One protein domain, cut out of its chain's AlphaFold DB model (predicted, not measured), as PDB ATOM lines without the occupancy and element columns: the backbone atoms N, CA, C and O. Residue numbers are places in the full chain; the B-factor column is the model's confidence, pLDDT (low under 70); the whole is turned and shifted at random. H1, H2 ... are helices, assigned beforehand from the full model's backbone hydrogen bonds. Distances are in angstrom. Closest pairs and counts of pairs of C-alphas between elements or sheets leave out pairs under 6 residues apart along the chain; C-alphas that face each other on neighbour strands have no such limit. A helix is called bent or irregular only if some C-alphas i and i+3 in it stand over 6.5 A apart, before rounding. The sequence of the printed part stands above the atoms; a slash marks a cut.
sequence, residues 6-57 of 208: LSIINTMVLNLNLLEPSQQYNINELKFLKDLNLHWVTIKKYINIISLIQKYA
ATOM      1  N   LEU A   6     103.350 156.190 105.550       82.56
ATOM      2  CA  LEU A   6     103.265 154.730 105.492       82.56
ATOM      3  C   LEU A   6     104.321 154.087 106.389       82.56
ATOM      4  O   LEU A   6     104.002 153.162 107.128       82.56
ATOM      5  N   SER A   7     105.545 154.611 106.410       82.44
ATOM      6  CA  SER A   7     106.594 154.142 107.321       82.44
ATOM      7  C   SER A   7     106.229 154.323 108.794       82.44
ATOM      8  O   SER A   7     106.553 153.465 109.621       82.44
ATOM      9  N   ILE A   8     105.548 155.421 109.148       81.06
ATOM     10  CA  ILE A   8     105.067 155.654 110.521       81.06
ATOM     11  C   ILE A   8     103.984 154.629 110.881       81.06
ATOM     12  O   ILE A   8     104.068 154.010 111.942       81.06
ATOM     13  N   ILE A   9     103.014 154.399 109.988       83.88
ATOM     14  CA  ILE A   9     101.964 153.387 110.178       83.88
ATOM     15  C   ILE A   9     102.572 151.986 110.287       83.88
ATOM     16  O   ILE A   9     102.216 151.245 111.195       83.88
ATOM     17  N   ASN A  10     103.527 151.633 109.425       82.25
ATOM     18  CA  ASN A  10     104.192 150.331 109.453       82.25
ATOM     19  C   ASN A  10     104.941 150.107 110.776       82.25
ATOM     20  O   ASN A  10     104.777 149.074 111.417       82.25
ATOM     21  N   THR A  11     105.699 151.111 111.239       83.69
ATOM     22  CA  THR A  11     106.389 151.052 112.541       83.69
ATOM     23  C   THR A  11     105.391 150.818 113.680       83.69
ATOM     24  O   THR A  11     105.643 150.014 114.573       83.69
ATOM     25  N   MET A  12     104.244 151.494 113.642       84.88
ATOM     26  CA  MET A  12     103.177 151.320 114.624       84.88
ATOM     27  C   MET A  12     102.556 149.918 114.560       84.88
ATOM     28  O   MET A  12     102.458 149.272 115.595       84.88
ATOM     29  N   VAL A  13     102.191 149.418 113.375       84.19
ATOM     30  CA  VAL A  13     101.607 148.076 113.197       84.19
ATOM     31  C   VAL A  13     102.558 146.989 113.696       84.19
ATOM     32  O   VAL A  13     102.137 146.098 114.427       84.19
ATOM     33  N   LEU A  14     103.846 147.079 113.355       84.88
ATOM     34  CA  LEU A  14     104.852 146.130 113.830       84.88
ATOM     35  C   LEU A  14     104.947 146.127 115.357       84.88
ATOM     36  O   LEU A  14     104.938 145.058 115.950       84.88
ATOM     37  N   ASN A  15     104.982 147.301 115.993       84.38
ATOM     38  CA  ASN A  15     105.035 147.389 117.453       84.38
ATOM     39  C   ASN A  15     103.749 146.880 118.128       84.38
ATOM     40  O   ASN A  15     103.837 146.232 119.163       84.38
ATOM     41  N   LEU A  16     102.568 147.130 117.552       84.81
ATOM     42  CA  LEU A  16     101.300 146.616 118.087       84.81
ATOM     43  C   LEU A  16     101.227 145.083 118.028       84.81
ATOM     44  O   LEU A  16     100.698 144.472 118.947       84.81
ATOM     45  N   ASN A  17     101.801 144.458 116.996       84.19
ATOM     46  CA  ASN A  17     101.877 142.997 116.881       84.19
ATOM     47  C   ASN A  17     102.852 142.339 117.875       84.19
ATOM     48  O   ASN A  17     102.869 141.116 117.975       84.19
ATOM     49  N   LEU A  18     103.678 143.121 118.579       84.81
ATOM     50  CA  LEU A  18     104.555 142.626 119.647       84.81
ATOM     51  C   LEU A  18     103.882 142.662 121.027       84.81
ATOM     52  O   LEU A  18     104.493 142.237 122.004       84.81
ATOM     53  N   LEU A  19     102.667 143.207 121.121       86.44
ATOM     54  CA  LEU A  19     101.894 143.223 122.357       86.44
ATOM     55  C   LEU A  19     101.260 141.855 122.617       86.44
ATOM     56  O   LEU A  19     100.896 141.136 121.686       86.44
ATOM     57  N   GLU A  20     101.094 141.521 123.894       87.75
ATOM     58  CA  GLU A  20     100.475 140.268 124.309       87.75
ATOM     59  C   GLU A  20      98.975 140.270 123.967       87.75
ATOM     60  O   GLU A  20      98.255 141.228 124.293       87.75
ATOM     61  N   PRO A  21      98.462 139.204 123.328       85.00
ATOM     62  CA  PRO A  21      97.038 139.066 123.061       85.00
ATOM     63  C   PRO A  21      96.208 139.139 124.348       85.00
ATOM     64  O   PRO A  21      96.590 138.605 125.387       85.00
ATOM     65  N   SER A  22      95.025 139.755 124.265       82.44
ATOM     66  CA  SER A  22      94.056 139.858 125.374       82.44
ATOM     67  C   SER A  22      94.523 140.663 126.598       82.44
ATOM     68  O   SER A  22      93.800 140.719 127.593       82.44
ATOM     69  N   GLN A  23      95.681 141.325 126.531       87.19
ATOM     70  CA  GLN A  23      96.115 142.277 127.547       87.19
ATOM     71  C   GLN A  23      95.530 143.674 127.273       87.19
ATOM     72  O   GLN A  23      95.448 144.129 126.132       87.19
ATOM     73  N   GLN A  24      95.118 144.371 128.336       83.25
ATOM     74  CA  GLN A  24      94.667 145.760 128.258       83.25
ATOM     75  C   GLN A  24      95.863 146.708 128.416       83.25
ATOM     76  O   GLN A  24      96.626 146.584 129.371       83.25
ATOM     77  N   TYR A  25      95.993 147.668 127.499       80.50
ATOM     78  CA  TYR A  25      97.066 148.666 127.495       80.50
ATOM     79  C   TYR A  25      96.501 150.082 127.584       80.50
ATOM     80  O   TYR A  25      95.457 150.389 126.997       80.50
ATOM     81  N   ASN A  26      97.213 150.977 128.264       82.62
ATOM     82  CA  ASN A  26      96.963 152.409 128.161       82.62
ATOM     83  C   ASN A  26      97.627 152.946 126.889       82.62
ATOM     84  O   ASN A  26      98.794 152.667 126.624       82.62
ATOM     85  N   ILE A  27      96.932 153.790 126.121       76.75
ATOM     86  CA  ILE A  27      97.497 154.351 124.886       76.75
ATOM     87  C   ILE A  27      98.847 155.046 125.126       76.75
ATOM     88  O   ILE A  27      99.742 154.929 124.302       76.75
ATOM     89  N   ASN A  28      99.051 155.709 126.267       77.06
ATOM     90  CA  ASN A  28     100.308 156.395 126.573       77.06
ATOM     91  C   ASN A  28     101.487 155.439 126.821       77.06
ATOM     92  O   ASN A  28     102.632 155.869 126.682       77.06
ATOM     93  N   GLU A  29     101.237 154.166 127.141       78.50
ATOM     94  CA  GLU A  29     102.288 153.152 127.316       78.50
ATOM     95  C   GLU A  29     102.975 152.831 125.984       78.50
ATOM     96  O   GLU A  29     104.181 152.590 125.941       78.50
ATOM     97  N   LEU A  30     102.245 152.951 124.870       77.50
ATOM     98  CA  LEU A  30     102.781 152.714 123.529       77.50
ATOM     99  C   LEU A  30     103.896 153.700 123.161       77.50
ATOM    100  O   LEU A  30     104.754 153.381 122.344       77.50
ATOM    101  N   LYS A  31     103.946 154.883 123.788       76.44
ATOM    102  CA  LYS A  31     105.021 155.865 123.576       76.44
ATOM    103  C   LYS A  31     106.407 155.295 123.899       76.44
ATOM    104  O   LYS A  31     107.396 155.765 123.338       76.44
ATOM    105  N   PHE A  32     106.479 154.329 124.813       75.94
ATOM    106  CA  PHE A  32     107.729 153.727 125.275       75.94
ATOM    107  C   PHE A  32     108.176 152.535 124.420       75.94
ATOM    108  O   PHE A  32     109.286 152.039 124.606       75.94
ATOM    109  N   LEU A  33     107.354 152.108 123.455       74.56
ATOM    110  CA  LEU A  33     107.744 151.116 122.462       74.56
ATOM    111  C   LEU A  33     108.754 151.705 121.469       74.56
ATOM    112  O   LEU A  33     108.814 152.916 121.220       74.56
ATOM    113  N   LYS A  34     109.579 150.823 120.904       71.50
ATOM    114  CA  LYS A  34     110.739 151.198 120.098       71.50
ATOM    115  C   LYS A  34     110.324 152.047 118.889       71.50
ATOM    116  O   LYS A  34     109.421 151.692 118.135       71.50
ATOM    117  N   ASP A  35     111.020 153.169 118.701       70.94
ATOM    118  CA  ASP A  35     110.862 154.105 117.576       70.94
ATOM    119  C   ASP A  35     109.493 154.819 117.465       70.94
ATOM    120  O   ASP A  35     109.259 155.540 116.488       70.94
ATOM    121  N   LEU A  36     108.602 154.689 118.463       71.62
ATOM    122  CA  LEU A  36     107.293 155.366 118.491       71.62
ATOM    123  C   LEU A  36     107.326 156.741 119.178       71.62
ATOM    124  O   LEU A  36     106.502 157.611 118.880       71.62
ATOM    125  N   ASN A  37     108.305 156.995 120.046       70.25
ATOM    126  CA  ASN A  37     108.451 158.267 120.761       70.25
ATOM    127  C   ASN A  37     108.638 159.482 119.825       70.25
ATOM    128  O   ASN A  37     108.064 160.542 120.077       70.25
ATOM    129  N   LEU A  38     109.385 159.323 118.726       72.88
ATOM    130  CA  LEU A  38     109.729 160.385 117.768       72.88
ATOM    131  C   LEU A  38     108.521 160.926 116.989       72.88
ATOM    132  O   LEU A  38     108.550 162.058 116.509       72.88
ATOM    133  N   HIS A  39     107.452 160.136 116.871       77.00
ATOM    134  CA  HIS A  39     106.250 160.495 116.116       77.00
ATOM    135  C   HIS A  39     104.966 160.306 116.927       77.00
ATOM    136  O   HIS A  39     103.888 160.203 116.345       77.00
ATOM    137  N   TRP A  40     105.063 160.292 118.260       79.38
ATOM    138  CA  TRP A  40     103.981 159.874 119.154       79.38
ATOM    139  C   TRP A  40     102.642 160.581 118.896       79.38
ATOM    140  O   TRP A  40     101.604 159.933 118.806       79.38
ATOM    141  N   VAL A  41     102.653 161.903 118.687       78.38
ATOM    142  CA  VAL A  41     101.435 162.675 118.367       78.38
ATOM    143  C   VAL A  41     100.769 162.182 117.077       78.38
ATOM    144  O   VAL A  41      99.546 162.126 116.990       78.38
ATOM    145  N   THR A  42     101.566 161.811 116.075       81.19
ATOM    146  CA  THR A  42     101.074 161.290 114.791       81.19
ATOM    147  C   THR A  42     100.588 159.850 114.938       81.19
ATOM    148  O   THR A  42      99.519 159.515 114.441       81.19
ATOM    149  N   ILE A  43     101.320 159.023 115.687       80.81
ATOM    150  CA  ILE A  43     100.946 157.637 115.989       80.81
ATOM    151  C   ILE A  43      99.613 157.586 116.730       80.81
ATOM    152  O   ILE A  43      98.725 156.853 116.312       80.81
ATOM    153  N   LYS A  44      99.411 158.429 117.749       80.44
ATOM    154  CA  LYS A  44      98.127 158.532 118.453       80.44
ATOM    155  C   LYS A  44      96.973 158.843 117.492       80.44
ATOM    156  O   LYS A  44      95.930 158.202 117.561       80.44
ATOM    157  N   LYS A  45      97.168 159.782 116.556       77.00
ATOM    158  CA  LYS A  45      96.168 160.082 115.516       77.00
ATOM    159  C   LYS A  45      95.896 158.868 114.624       77.00
ATOM    160  O   LYS A  45      94.743 158.602 114.311       77.00
ATOM    161  N   TYR A  46      96.928 158.125 114.228       80.88
ATOM    162  CA  TYR A  46      96.767 156.932 113.394       80.88
ATOM    163  C   TYR A  46      96.086 155.773 114.119       80.88
ATOM    164  O   TYR A  46      95.264 155.109 113.500       80.88
ATOM    165  N   ILE A  47      96.341 155.570 115.415       81.44
ATOM    166  CA  ILE A  47      95.611 154.587 116.232       81.44
ATOM    167  C   ILE A  47      94.115 154.909 116.230       81.44
ATOM    168  O   ILE A  47      93.305 154.028 115.951       81.44
ATOM    169  N   ASN A  48      93.750 156.174 116.457       76.81
ATOM    170  CA  ASN A  48      92.350 156.598 116.425       76.81
ATOM    171  C   ASN A  48      91.722 156.369 115.042       76.81
ATOM    172  O   ASN A  48      90.645 155.786 114.944       76.81
ATOM    173  N   ILE A  49      92.417 156.760 113.966       76.31
ATOM    174  CA  ILE A  49      91.946 156.538 112.591       76.31
ATOM    175  C   ILE A  49      91.748 155.041 112.314       76.31
ATOM    176  O   ILE A  49      90.717 154.667 111.765       76.31
ATOM    177  N   ILE A  50      92.692 154.179 112.703       78.69
ATOM    178  CA  ILE A  50      92.580 152.726 112.499       78.69
ATOM    179  C   ILE A  50      91.403 152.153 113.278       78.69
ATOM    180  O   ILE A  50      90.608 151.430 112.688       78.69
ATOM    181  N   SER A  51      91.263 152.502 114.559       78.19
ATOM    182  CA  SER A  51      90.145 152.058 115.398       78.19
ATOM    183  C   SER A  51      88.797 152.398 114.752       78.19
ATOM    184  O   SER A  51      87.897 151.566 114.661       78.19
ATOM    185  N   LEU A  52      88.673 153.601 114.194       73.88
ATOM    186  CA  LEU A  52      87.447 154.035 113.532       73.88
ATOM    187  C   LEU A  52      87.229 153.400 112.173       73.88
ATOM    188  O   LEU A  52      86.090 153.083 111.845       73.88
ATOM    189  N   ILE A  53      88.285 153.191 111.387       76.38
ATOM    190  CA  ILE A  53      88.187 152.419 110.146       76.38
ATOM    191  C   ILE A  53      87.695 151.007 110.477       76.38
ATOM    192  O   ILE A  53      86.755 150.531 109.853       76.38
ATOM    193  N   GLN A  54      88.260 150.366 111.500       74.88
ATOM    194  CA  GLN A  54      87.827 149.043 111.950       74.88
ATOM    195  C   GLN A  54      86.367 149.034 112.425       74.88
ATOM    196  O   GLN A  54      85.664 148.054 112.195       74.88
ATOM    197  N   LYS A  55      85.905 150.116 113.062       74.44
ATOM    198  CA  LYS A  55      84.556 150.213 113.632       74.44
ATOM    199  C   LYS A  55      83.480 150.641 112.630       74.44
ATOM    200  O   LYS A  55      82.347 150.183 112.729       74.44
ATOM    201  N   TYR A  56      83.803 151.531 111.694       74.25
ATOM    202  CA  TYR A  56      82.809 152.260 110.899       74.25
ATOM    203  C   TYR A  56      83.108 152.344 109.398       74.25
ATOM    204  O   TYR A  56      82.301 152.920 108.659       74.25
ATOM    205  N   ALA A  57      84.233 151.817 108.908       80.31
ATOM    206  CA  ALA A  57      84.431 151.719 107.465       80.31
ATOM    207  C   ALA A  57      83.540 150.611 106.882       80.31
ATOM    208  O   ALA A  57      83.263 149.613 107.552       80.31
TER     209      ALA A  57
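Overview. This is residues 6 to 57 of the 208 residues of an uncharacterized protein of marine sediment metagenome (UniProt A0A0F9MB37). A long helix, H3, crosses helix H1 nearly at a right angle, with the first half of H3 over H1, while the far end of H3, residues 51 to 56, sticks out like an arm. H1 makes one side of the body; the short helix H2 and the start of H3 lie on the other side, and a loop between H1 and H2 sticks out with residues 20 to 26. The printed part has 52 residues with three named helices, in the order H1, H2, H3, and no named strand; the class is all helix. The whole is compact, with a radius of gyration of the C-alphas of 10.8 A, and the C-alphas span 29 by 26 by 17 A.

Arrangement. H1, residues 6 to 16, touches H3, residues 37 to 56, which meets it with residues 39 to 46 alone. Their closest C-alphas are those of Met 12 and Ile 43, 6.8 A apart, and their lines are about perpendicular, at 81 degrees. A short link of 10 residues joins H1 to H2, residues 27 to 32. H1 and H2 are only just apart, with their closest C-alphas at 8.3 A. A tight link of 4 residues joins H2 to H3, and the two form a helical hairpin. They only just touch, with 3 pairs of C-alphas within 8 A, the closest those of Lys 31 and Asn 37 at 5.0 A; H3 touches H2 with residues 37 to 44 alone. H2 and H3 run opposite ways at a tilt of 36 degrees, only just steep. Every O i to N i+4 pair of H1 is within hydrogen-bond range, against 14 of 16 in H3 and 0 of 2 in H2, where 3 of 3 O i to N i+3 pairs are within range.

Along the chain. H1 begins at C-alpha 6, at (103.265, 154.730, 105.492), and measures 15.1 A from first to last C-alpha. H2, residues 27 to 32, measures 10.3 A and begins at C-alpha 27, at (97.497, 154.351, 124.886). H3 measures 28.1 A and ends at C-alpha 56, at (82.809, 152.260, 110.899). H3 is irregular, with C-alphas 38 and 41 at 8.6 A from each other, and it has a kink of 41 degrees near residue 44.

Size, cuts and confidence. The two C-alphas farthest apart are those of Lys 34 and Tyr 56, at 29.4 A. Residues 20 to 26 stand free, as do residues 51 to 57, of which 51 to 56 belong to H3. Without these stretches the body has 38 residues and spans 19 by 16 by 15 A. The printed part has no cut, and neither link is long. The mean pLDDT of the printed part is 79.6, and no printed residue is under 70.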